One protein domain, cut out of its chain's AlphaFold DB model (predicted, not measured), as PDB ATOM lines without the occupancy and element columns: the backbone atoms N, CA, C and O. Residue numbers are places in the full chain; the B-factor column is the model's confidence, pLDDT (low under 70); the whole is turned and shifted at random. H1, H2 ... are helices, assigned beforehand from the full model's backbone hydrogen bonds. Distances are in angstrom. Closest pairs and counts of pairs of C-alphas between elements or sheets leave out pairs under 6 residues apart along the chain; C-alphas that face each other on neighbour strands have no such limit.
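Overview. This is residues 74 to 158 of the 159 residues of an uncharacterized protein of Tenericutes bacterium HGW-Tenericutes-1 (UniProt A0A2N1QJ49). Three nearly parallel helices, the long H3 and H5 and the short H4, pack as a triangular bundle. H1 crosses H3 and H5 on the side away from H4, and H2 lies across near the end where H3 and H5 begin. The printed part has 85 residues with five named helices, H1 to H5 in chain order, and no named strand; the class is all helix. It is compact, with a radius of gyration of the C-alphas of 12.2 A, and elongated, spanning 36 by 23 by 22 A.

Arrangement. Begin with H5, residues 138 to 156, the longest helix; it and H3, residues 103 to 118, are the hubs, touching four helices each. H3 and H5 touch at a shallow tilt of 3 degrees, the same way; look at Tyr 116 and Ile 150, whose C-alphas are the closest at 5.1 A. H4, residues 126 to 132, forms a helical hairpin with H3, opposite ways at 5 degrees, with the C-alphas of Gly 108 and Leu 129 closest at 6.6 A. H4 and H5 form another helical hairpin, also at 5 degrees, with the C-alphas of Ile 126 and Ile 147 closest at 6.7 A. H1, residues 74 to 87, touches H5 with residues 81 to 85 alone, opposite ways at a steep tilt of 69 degrees, only just short of about perpendicular; the C-alphas of Val 81 and Val 146 are closest at 6.1 A. H1 touches H3 with residues 74 to 78 alone, only just about perpendicular at 71 degrees; Glu 74 and Tyr 113 have the closest C-alphas, 6.5 A apart. H2, residues 93 to 101, and H5 only just touch, with 3 pairs of C-alphas within 8 A, those of Leu 99 and Glu 139 closest at 6.7 A, and stand about perpendicular at 80 degrees. H2 and H3 touch only at the corner, and only just, with 3 such pairs; the C-alphas of Leu 99 and Phe 105 are closest at 6.4 A. H4 is apart from H1 and H2, and H1 and H2 are apart. In H1, H2, H3 and H4 every O i to N i+4 pair is within hydrogen-bond range; in H5 14 of 15 are.

Along the chain. Find C-alpha 138 at (93.928, 272.943, 364.370); from there H5 runs 27.9 A to C-alpha 156 at (119.571, 267.773, 354.747). H3 is 22.5 A long, and H1 runs 20.0 A from C-alpha 74 at (107.942, 257.007, 365.992). H2 measures 12.9 A and H4 9.9 A.

Size, cuts and confidence. The C-alphas of Glu 94 and Ser 158 are the two farthest apart, at 37.5 A. The printed part has no cut and no long link. Its mean pLDDT is 87.4; look for values under 70 at residues 157 to 158.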
ATOM      1  N   GLU A  74     109.221 256.305 366.092       79.56
ATOM      2  CA  GLU A  74     107.942 257.007 365.992       79.56
ATOM      3  C   GLU A  74     107.749 257.961 367.177       79.56
ATOM      4  O   GLU A  74     107.625 259.160 366.955       79.56
ATOM      5  N   ASP A  75     107.854 257.491 368.427       82.19
ATOM      6  CA  ASP A  75     107.718 258.351 369.617       82.19
ATOM      7  C   ASP A  75     108.727 259.505 369.614       82.19
ATOM      8  O   ASP A  75     108.375 260.630 369.955       82.19
ATOM      9  N   LYS A  76     109.970 259.259 369.171       84.94
ATOM     10  CA  LYS A  76     110.982 260.321 369.033       84.94
ATOM     11  C   LYS A  76     110.598 261.367 367.987       84.94
ATOM     12  O   LYS A  76     110.823 262.552 368.204       84.94
ATOM     13  N   PHE A  77     110.050 260.937 366.852       87.62
ATOM     14  CA  PHE A  77     109.555 261.847 365.820       87.62
ATOM     15  C   PHE A  77     108.370 262.670 366.335       87.62
ATOM     16  O   PHE A  77     108.345 263.888 366.173       87.62
ATOM     17  N   VAL A  78     107.429 262.023 367.024       88.00
ATOM     18  CA  VAL A  78     106.282 262.690 367.648       88.00
ATOM     19  C   VAL A  78     106.732 263.702 368.704       88.00
ATOM     20  O   VAL A  78     106.204 264.810 368.756       88.00
ATOM     21  N   GLU A  79     107.715 263.355 369.534       89.06
ATOM     22  CA  GLU A  79     108.283 264.255 370.540       89.06
ATOM     23  C   GLU A  79     108.939 265.484 369.898       89.06
ATOM     24  O   GLU A  79     108.686 266.606 370.338       89.06
ATOM     25  N   LEU A  80     109.683 265.292 368.806       89.12
ATOM     26  CA  LEU A  80     110.325 266.376 368.064       89.12
ATOM     27  C   LEU A  80     109.294 267.343 367.464       89.12
ATOM     28  O   LEU A  80     109.388 268.556 367.666       89.12
ATOM     29  N   VAL A  81     108.263 266.823 366.789       90.81
ATOM     30  CA  VAL A  81     107.174 267.653 366.247       90.81
ATOM     31  C   VAL A  81     106.443 268.391 367.372       90.81
ATOM     32  O   VAL A  81     106.202 269.595 367.270       90.81
ATOM     33  N   ASN A  82     106.130 267.705 368.475       89.06
ATOM     34  CA  ASN A  82     105.471 268.317 369.629       89.06
ATOM     35  C   ASN A  82     106.304 269.449 370.235       89.06
ATOM     36  O   ASN A  82     105.736 270.456 370.660       89.06
ATOM     37  N   GLN A  83     107.627 269.300 370.287       90.62
ATOM     38  CA  GLN A  83     108.518 270.344 370.774       90.62
ATOM     39  C   GLN A  83     108.444 271.584 369.877       90.62
ATOM     40  O   GLN A  83     108.135 272.664 370.375       90.62
ATOM     41  N   LYS A  84     108.569 271.424 368.551       89.75
ATOM     42  CA  LYS A  84     108.417 272.536 367.593       89.75
ATOM     43  C   LYS A  84     107.057 273.232 367.707       89.75
ATOM     44  O   LYS A  84     106.971 274.460 367.681       89.75
ATOM     45  N   MET A  85     105.987 272.459 367.884       90.50
ATOM     46  CA  MET A  85     104.649 273.010 368.096       90.50
ATOM     47  C   MET A  85     104.553 273.818 369.395       90.50
ATOM     48  O   MET A  85     103.967 274.902 369.389       90.50
ATOM     49  N   ARG A  86     105.137 273.338 370.502       89.12
ATOM     50  CA  ARG A  86     105.178 274.070 371.781       89.12
ATOM     51  C   ARG A  86     105.981 275.362 371.666       89.12
ATOM     52  O   ARG A  86     105.502 276.406 372.107       89.12
ATOM     53  N   ASP A  87     107.140 275.302 371.021       90.94
ATOM     54  CA  ASP A  87     108.029 276.451 370.834       90.94
ATOM     55  C   ASP A  87     107.377 277.538 369.968       90.94
ATOM     56  O   ASP A  87     107.584 278.730 370.195       90.94
ATOM     57  N   SER A  88     106.500 277.145 369.037       89.25
ATOM     58  CA  SER A  88     105.738 278.085 368.209       89.25
ATOM     59  C   SER A  88     104.719 278.929 368.985       89.25
ATOM     60  O   SER A  88     104.266 279.948 368.467       89.25
ATOM     61  N   LYS A  89     104.323 278.509 370.200       88.69
ATOM     62  CA  LYS A  89     103.266 279.132 371.025       88.69
ATOM     63  C   LYS A  89     101.910 279.308 370.317       88.69
ATOM     64  O   LYS A  89     101.078 280.084 370.779       88.69
ATOM     65  N   LYS A  90     101.661 278.584 369.218       88.44
ATOM     66  CA  LYS A  90     100.408 278.653 368.436       88.44
ATOM     67  C   LYS A  90      99.297 277.724 368.939       88.44
ATOM     68  O   LYS A  90      98.188 277.798 368.425       88.44
ATOM     69  N   PHE A  91      99.590 276.856 369.907       91.12
ATOM     70  CA  PHE A  91      98.669 275.827 370.394       91.12
ATOM     71  C   PHE A  91      98.466 275.938 371.900       91.12
ATOM     72  O   PHE A  91      99.425 276.108 372.658       91.12
ATOM     73  N   LEU A  92      97.220 275.774 372.336       90.75
ATOM     74  CA  LEU A  92      96.869 275.645 373.743       90.75
ATOM     75  C   LEU A  92      97.008 274.190 374.203       90.75
ATOM     76  O   LEU A  92      97.005 273.250 373.410       90.75
ATOM     77  N   ILE A  93      97.073 273.980 375.518       87.44
ATOM     78  CA  ILE A  93      97.139 272.635 376.119       87.44
ATOM     79  C   ILE A  93      95.937 271.772 375.693       87.44
ATOM     80  O   ILE A  93      96.078 270.565 375.490       87.44
ATOM     81  N   GLU A  94      94.762 272.381 375.528       88.50
ATOM     82  CA  GLU A  94      93.561 271.688 375.056       88.50
ATOM     83  C   GLU A  94      93.667 271.236 373.600       88.50
ATOM     84  O   GLU A  94      93.201 270.144 373.275       88.50
ATOM     85  N   ASP A  95      94.327 272.014 372.744       90.25
ATOM     86  CA  ASP A  95      94.549 271.646 371.344       90.25
ATOM     87  C   ASP A  95      95.418 270.393 371.257       90.25
ATOM     88  O   ASP A  95      95.087 269.457 370.535       90.25
ATOM     89  N   PHE A  96      96.464 270.300 372.086       87.75
ATOM     90  CA  PHE A  96      97.271 269.081 372.182       87.75
ATOM     91  C   PHE A  96      96.439 267.863 372.602       87.75
ATOM     92  O   PHE A  96      96.596 266.789 372.021       87.75
ATOM     93  N   ARG A  97      95.524 268.013 373.571       87.38
ATOM     94  CA  ARG A  97      94.626 266.917 373.978       87.38
ATOM     95  C   ARG A  97      93.694 266.500 372.840       87.38
ATOM     96  O   ARG A  97      93.523 265.306 372.605       87.38
ATOM     97  N   LYS A  98      93.127 267.464 372.108       90.38
ATOM     98  CA  LYS A  98      92.271 267.194 370.943       90.38
ATOM     99  C   LYS A  98      93.037 266.451 369.849       90.38
ATOM    100  O   LYS A  98      92.548 265.442 369.351       90.38
ATOM    101  N   LEU A  99      94.258 266.880 369.537       90.50
ATOM    102  CA  LEU A  99      95.115 266.233 368.539       90.50
ATOM    103  C   LEU A  99      95.491 264.798 368.931       90.50
ATOM    104  O   LEU A  99      95.502 263.914 368.076       90.50
ATOM    105  N   GLN A 100      95.754 264.540 370.216       86.44
ATOM    106  CA  GLN A 100      96.036 263.190 370.723       86.44
ATOM    107  C   GLN A 100      94.852 262.231 370.556       86.44
ATOM    108  O   GLN A 100      95.054 261.056 370.258       86.44
ATOM    109  N   LEU A 101      93.625 262.728 370.719       87.94
ATOM    110  CA  LEU A 101      92.404 261.927 370.596       87.94
ATOM    111  C   LEU A 101      91.883 261.836 369.153       87.94
ATOM    112  O   LEU A 101      91.071 260.964 368.842       87.94
ATOM    113  N   ASN A 102      92.336 262.714 368.254       90.25
ATOM    114  CA  ASN A 102      91.878 262.746 366.871       90.25
ATOM    115  C   ASN A 102      92.534 261.631 366.036       90.25
ATOM    116  O   ASN A 102      93.679 261.746 365.594       90.25
ATOM    117  N   ALA A 103      91.771 260.574 365.745       88.31
ATOM    118  CA  ALA A 103      92.234 259.434 364.951       88.31
ATOM    119  C   ALA A 103      92.763 259.826 363.558       88.31
ATOM    120  O   ALA A 103      93.795 259.309 363.129       88.31
ATOM    121  N   LYS A 104      92.120 260.783 362.870       88.69
ATOM    122  CA  LYS A 104      92.563 261.236 361.538       88.69
ATOM    123  C   LYS A 104      93.938 261.892 361.608       88.69
ATOM    124  O   LYS A 104      94.769 261.647 360.733       88.69
ATOM    125  N   PHE A 105      94.177 262.706 362.637       90.81
ATOM    126  CA  PHE A 105      95.473 263.338 362.869       90.81
ATOM    127  C   PHE A 105      96.547 262.302 363.219       90.81
ATOM    128  O   PHE A 105      97.616 262.323 362.615       90.81
ATOM    129  N   GLN A 106      96.247 261.346 364.105       88.94
ATOM    130  CA  GLN A 106      97.180 260.270 364.466       88.94
ATOM    131  C   GLN A 106      97.574 259.403 363.257       88.94
ATOM    132  O   GLN A 106      98.740 259.045 363.097       88.94
ATOM    133  N   GLU A 107      96.639 259.105 362.350       89.25
ATOM    134  CA  GLU A 107      96.961 258.461 361.070       89.25
ATOM    135  C   GLU A 107      97.865 259.322 360.183       89.25
ATOM    136  O   GLU A 107      98.792 258.809 359.557       89.25
ATOM    137  N   GLY A 108      97.594 260.630 360.110       89.50
ATOM    138  CA  GLY A 108      98.431 261.577 359.372       89.50
ATOM    139  C   GLY A 108      99.855 261.628 359.925       89.50
ATOM    140  O   GLY A 108     100.812 261.604 359.161       89.50
ATOM    141  N   LEU A 109     100.002 261.600 361.248       90.56
ATOM    142  CA  LEU A 109     101.291 261.587 361.934       90.56
ATOM    143  C   LEU A 109     102.085 260.307 361.634       90.56
ATOM    144  O   LEU A 109     103.273 260.383 361.324       90.56
ATOM    145  N   LYS A 110     101.421 259.143 361.627       89.56
ATOM    146  CA  LYS A 110     102.018 257.858 361.213       89.56
ATOM    147  C   LYS A 110     102.490 257.875 359.766       89.56
ATOM    148  O   LYS A 110     103.586 257.410 359.463       89.56
ATOM    149  N   MET A 111     101.672 258.427 358.872       89.25
ATOM    150  CA  MET A 111     102.038 258.612 357.471       89.25
ATOM    151  C   MET A 111     103.232 259.564 357.334       89.25
ATOM    152  O   MET A 111     104.184 259.251 356.625       89.25
ATOM    153  N   GLY A 112     103.229 260.682 358.062       90.62
ATOM    154  CA  GLY A 112     104.346 261.622 358.094       90.62
ATOM    155  C   GLY A 112     105.640 260.972 358.581       90.62
ATOM    156  O   GLY A 112     106.689 261.154 357.971       90.62
ATOM    157  N   TYR A 113     105.562 260.131 359.609       90.56
ATOM    158  CA  TYR A 113     106.700 259.364 360.104       90.56
ATOM    159  C   TYR A 113     107.239 258.349 359.077       90.56
ATOM    160  O   TYR A 113     108.455 258.216 358.923       90.56
ATOM    161  N   GLN A 114     106.360 257.668 358.332       88.75
ATOM    162  CA  GLN A 114     106.766 256.777 357.237       88.75
ATOM    163  C   GLN A 114     107.547 257.537 356.160       88.75
ATOM    164  O   GLN A 114     108.617 257.082 355.755       88.75
ATOM    165  N   ILE A 115     107.070 258.722 355.764       89.25
ATOM    166  CA  ILE A 115     107.771 259.583 354.799       89.25
ATOM    167  C   ILE A 115     109.094 260.082 355.391       89.25
ATOM    168  O   ILE A 115     110.130 260.050 354.731       89.25
ATOM    169  N   TYR A 116     109.099 260.477 356.665       88.19
ATOM    170  CA  TYR A 116     110.304 260.909 357.366       88.19
ATOM    171  C   TYR A 116     111.385 259.820 357.366       88.19
ATOM    172  O   TYR A 116     112.566 260.126 357.197       88.19
ATOM    173  N   GLN A 117     111.033 258.548 357.577       85.94
ATOM    174  CA  GLN A 117     112.004 257.451 357.568       85.94
ATOM    175  C   GLN A 117     112.432 257.031 356.162       85.94
ATOM    176  O   GLN A 117     113.636 256.937 355.909       85.94
ATOM    177  N   ASN A 118     111.461 256.788 355.283       86.31
ATOM    178  CA  ASN A 118     111.661 256.052 354.035       86.31
ATOM    179  C   ASN A 118     111.681 256.949 352.787       86.31
ATOM    180  O   ASN A 118     112.019 256.465 351.712       86.31
ATOM    181  N   GLY A 119     111.363 258.238 352.922       85.50
ATOM    182  CA  GLY A 119     111.123 259.136 351.793       85.50
ATOM    183  C   GLY A 119     109.698 259.021 351.247       85.50
ATOM    184  O   GLY A 119     108.867 258.275 351.772       85.50
ATOM    185  N   GLU A 120     109.399 259.794 350.205       86.62
ATOM    186  CA  GLU A 120     108.104 259.722 349.525       86.62
ATOM    187  C   GLU A 120     107.987 258.454 348.668       86.62
ATOM    188  O   GLU A 120     108.961 257.989 348.078       86.62
ATOM    189  N   ASN A 121     106.777 257.906 348.573       84.31
ATOM    190  CA  ASN A 121     106.445 256.833 347.638       84.31
ATOM    191  C   ASN A 121     105.030 257.030 347.067       84.31
ATOM    192  O   ASN A 121     104.313 257.945 347.467       84.31
ATOM    193  N   GLU A 122     104.592 256.167 346.148       79.81
ATOM    194  CA  GLU A 122     103.283 256.300 345.481       79.81
ATOM    195  C   GLU A 122     102.091 256.328 346.457       79.81
ATOM    196  O   GLU A 122     101.048 256.935 346.186       79.81
ATOM    197  N   VAL A 123     102.239 255.697 347.625       80.25
ATOM    198  CA  VAL A 123     101.200 255.604 348.656       80.25
ATOM    199  C   VAL A 123     101.248 256.818 349.587       80.25
ATOM    200  O   VAL A 123     100.208 257.444 349.812       80.25
ATOM    201  N   PHE A 124     102.437 257.196 350.054       84.12
ATOM    202  CA  PHE A 124     102.706 258.218 351.058       84.12
ATOM    203  C   PHE A 124     103.501 259.381 350.454       84.12
ATOM    204  O   PHE A 124     104.712 259.297 350.259       84.12
ATOM    205  N   THR A 125     102.806 260.489 350.201       87.56
ATOM    206  CA  THR A 125     103.400 261.727 349.680       87.56
ATOM    207  C   THR A 125     103.015 262.916 350.550       87.56
ATOM    208  O   THR A 125     101.934 262.942 351.150       87.56
ATOM    209  N   ILE A 126     103.873 263.937 350.585       87.12
ATOM    210  CA  ILE A 126     103.607 265.187 351.302       87.12
ATOM    211  C   ILE A 126     102.347 265.858 350.744       87.12
ATOM    212  O   ILE A 126     101.499 266.302 351.512       87.12
ATOM    213  N   ALA A 127     102.155 265.842 349.422       86.81
ATOM    214  CA  ALA A 127     100.978 266.430 348.782       86.81
ATOM    215  C   ALA A 127      99.653 265.796 349.255       86.81
ATOM    216  O   ALA A 127      98.635 266.484 349.370       86.81
ATOM    217  N   LYS A 128      99.641 264.487 349.546       86.56
ATOM    218  CA  LYS A 128      98.457 263.815 350.110       86.56
ATOM    219  C   LYS A 128      98.213 264.229 351.561       86.56
ATOM    220  O   LYS A 128      97.056 264.417 351.932       86.56
ATOM    221  N   LEU A 129      99.268 264.399 352.360       86.94
ATOM    222  CA  LEU A 129      99.153 264.918 353.727       86.94
ATOM    223  C   LEU A 129      98.628 266.356 353.743       86.94
ATOM    224  O   LEU A 129      97.704 266.643 354.498       86.94
ATOM    225  N   GLU A 130      99.147 267.223 352.871       86.00
ATOM    226  CA  GLU A 130      98.709 268.618 352.737       86.00
ATOM    227  C   GLU A 130      97.228 268.719 352.345       86.00
ATOM    228  O   GLU A 130      96.497 269.524 352.910       86.00
ATOM    229  N   LYS A 131      96.746 267.860 351.434       88.12
ATOM    230  CA  LYS A 131      95.330 267.844 351.024       88.12
ATOM    231  C   LYS A 131      94.383 267.201 352.044       88.12
ATOM    232  O   LYS A 131      93.182 267.448 351.976       88.12
ATOM    233  N   LYS A 132      94.878 266.347 352.952       87.62
ATOM    234  CA  LYS A 132      94.034 265.589 353.903       87.62
ATOM    235  C   LYS A 132      93.449 266.475 355.010       87.62
ATOM    236  O   LYS A 132      92.413 266.118 355.571       87.62
ATOM    237  N   PHE A 133      94.087 267.600 355.327       89.69
ATOM    238  CA  PHE A 133      93.689 268.479 356.426       89.69
ATOM    239  C   PHE A 133      93.398 269.893 355.927       89.69
ATOM    240  O   PHE A 133      94.121 270.427 355.093       89.69
ATOM    241  N   ASP A 134      92.353 270.520 356.466       87.94
ATOM    242  CA  ASP A 134      92.075 271.926 356.174       87.94
ATOM    243  C   ASP A 134      93.127 272.808 356.853       87.94
ATOM    244  O   ASP A 134      93.282 272.764 358.074       87.94
ATOM    245  N   SER A 135      93.806 273.646 356.075       84.00
ATOM    246  CA  SER A 135      94.777 274.644 356.541       84.00
ATOM    247  C   SER A 135      94.290 275.544 357.686       84.00
ATOM    248  O   SER A 135      95.108 276.026 358.465       84.00
ATOM    249  N   LYS A 136      92.973 275.768 357.807       86.31
ATOM    250  CA  LYS A 136      92.373 276.592 358.869       86.31
ATOM    251  C   LYS A 136      92.049 275.808 360.142       86.31
ATOM    252  O   LYS A 136      91.768 276.415 361.172       86.31
ATOM    253  N   SER A 137      92.062 274.479 360.078       90.19
ATOM    254  CA  SER A 137      91.817 273.613 361.233       90.19
ATOM    255  C   SER A 137      93.052 273.511 362.132       90.19
ATOM    256  O   SER A 137      94.188 273.679 361.680       90.19
ATOM    257  N   VAL A 138      92.839 273.186 363.409       88.94
ATOM    258  CA  VAL A 138      93.928 272.943 364.370       88.94
ATOM    259  C   VAL A 138      94.800 271.773 363.904       88.94
ATOM    260  O   VAL A 138      96.024 271.828 364.002       88.94
ATOM    261  N   GLU A 139      94.184 270.738 363.329       89.88
ATOM    262  CA  GLU A 139      94.855 269.581 362.744       89.88
ATOM    263  C   GLU A 139      95.724 269.959 361.545       89.88
ATOM    264  O   GLU A 139      96.850 269.483 361.443       89.88
ATOM    265  N   GLY A 140      95.227 270.815 360.647       89.69
ATOM    266  CA  GLY A 140      95.992 271.282 359.489       89.69
ATOM    267  C   GLY A 140      97.163 272.168 359.894       89.69
ATOM    268  O   GLY A 140      98.277 271.979 359.399       89.69
ATOM    269  N   LEU A 141      96.955 273.058 360.868       90.69
ATOM    270  CA  LEU A 141      98.037 273.835 361.469       90.69
ATOM    271  C   LEU A 141      99.092 272.919 362.099       90.69
ATOM    272  O   LEU A 141     100.277 273.101 361.842       90.69
ATOM    273  N   ALA A 142      98.693 271.905 362.868       91.62
ATOM    274  CA  ALA A 142      99.623 270.937 363.450       91.62
ATOM    275  C   ALA A 142     100.345 270.099 362.378       91.62
ATOM    276  O   ALA A 142     101.551 269.876 362.471       91.62
ATOM    277  N   MET A 143      99.640 269.684 361.323       93.25
ATOM    278  CA  MET A 143     100.217 268.904 360.228       93.25
ATOM    279  C   MET A 143     101.254 269.707 359.435       93.25
ATOM    280  O   MET A 143     102.217 269.130 358.938       93.25
ATOM    281  N   SER A 144     101.129 271.037 359.376       92.00
ATOM    282  CA  SER A 144     102.152 271.878 358.747       92.00
ATOM    283  C   SER A 144     103.527 271.745 359.424       92.00
ATOM    284  O   SER A 144     104.536 271.691 358.724       92.00
ATOM    285  N   PHE A 145     103.580 271.570 360.753       92.38
ATOM    286  CA  PHE A 145     104.829 271.307 361.484       92.38
ATOM    287  C   PHE A 145     105.406 269.924 361.172       92.38
ATOM    288  O   PHE A 145     106.615 269.786 361.010       92.38
ATOM    289  N   VAL A 146     104.546 268.908 361.040       91.75
ATOM    290  CA  VAL A 146     104.948 267.555 360.618       91.75
ATOM    291  C   VAL A 146     105.586 267.608 359.227       91.75
ATOM    292  O   VAL A 146     106.662 267.060 359.009       91.75
ATOM    293  N   ILE A 147     104.941 268.298 358.283       91.44
ATOM    294  CA  ILE A 147     105.420 268.436 356.903       91.44
ATOM    295  C   ILE A 147     106.727 269.224 356.844       91.44
ATOM    296  O   ILE A 147     107.636 268.843 356.108       91.44
ATOM    297  N   GLN A 148     106.833 270.306 357.614       90.81
ATOM    298  CA  GLN A 148     108.058 271.091 357.702       90.81
ATOM    299  C   GLN A 148     109.232 270.223 358.171       90.81
ATOM    300  O   GLN A 148     110.285 270.240 357.540       90.81
ATOM    301  N   GLU A 149     109.033 269.408 359.208       90.62
ATOM    302  CA  GLU A 149     110.061 268.490 359.712       90.62
ATOM    303  C   GLU A 149     110.515 267.473 358.657       90.62
ATOM    304  O   GLU A 149     111.706 267.202 358.493       90.62
ATOM    305  N   ILE A 150     109.561 266.924 357.904       91.19
ATOM    306  CA  ILE A 150     109.855 266.003 356.806       91.19
ATOM    307  C   ILE A 150     110.700 266.703 355.736       91.19
ATOM    308  O   ILE A 150     111.723 266.157 355.322       91.19
ATOM    309  N   LYS A 151     110.309 267.913 355.316       88.94
ATOM    310  CA  LYS A 151     111.035 268.700 354.304       88.94
ATOM    311  C   LYS A 151     112.454 269.047 354.768       88.94
ATOM    312  O   LYS A 151     113.396 268.859 354.005       88.94
ATOM    313  N   GLU A 152     112.629 269.481 356.017       88.25
ATOM    314  CA  GLU A 152     113.946 269.799 356.595       88.25
ATOM    315  C   GLU A 152     114.896 268.593 356.570       88.25
ATOM    316  O   GLU A 152     116.058 268.716 356.169       88.25
ATOM    317  N   LYS A 153     114.403 267.398 356.915       86.56
ATOM    318  CA  LYS A 153     115.213 266.178 356.837       86.56
ATOM    319  C   LYS A 153     115.553 265.773 355.405       86.56
ATOM    320  O   LYS A 153     116.675 265.331 355.157       86.56
ATOM    321  N   LEU A 154     114.592 265.846 354.486       82.44
ATOM    322  CA  LEU A 154     114.812 265.461 353.089       82.44
ATOM    323  C   LEU A 154     115.820 266.394 352.405       82.44
ATOM    324  O   LEU A 154     116.688 265.914 351.678       82.44
ATOM    325  N   ASN A 155     115.778 267.691 352.713       81.19
ATOM    326  CA  ASN A 155     116.763 268.654 352.221       81.19
ATOM    327  C   ASN A 155     118.162 268.376 352.792       81.19
ATOM    328  O   ASN A 155     119.116 268.308 352.031       81.19
ATOM    329  N   THR A 156     118.280 268.102 354.098       74.88
ATOM    330  CA  THR A 156     119.571 267.773 354.747       74.88
ATOM    331  C   THR A 156     120.210 266.473 354.226       74.88
ATOM    332  O   THR A 156     121.413 266.288 354.343       74.88
ATOM    333  N   LYS A 157     119.434 265.539 353.659       60.59
ATOM    334  CA  LYS A 157     119.968 264.314 353.027       60.59
ATOM    335  C   LYS A 157     120.474 264.524 351.593       60.59
ATOM    336  O   LYS A 157     121.003 263.580 351.013       60.59
ATOM    337  N   SER A 158     120.220 265.696 351.017       54.53
ATOM    338  CA  SER A 158     120.543 266.030 349.626       54.53
ATOM    339  C   SER A 158     121.857 266.819 349.495       54.53
ATOM    340  O   SER A 158     122.243 267.152 348.377       54.53
TER     341      SER A 158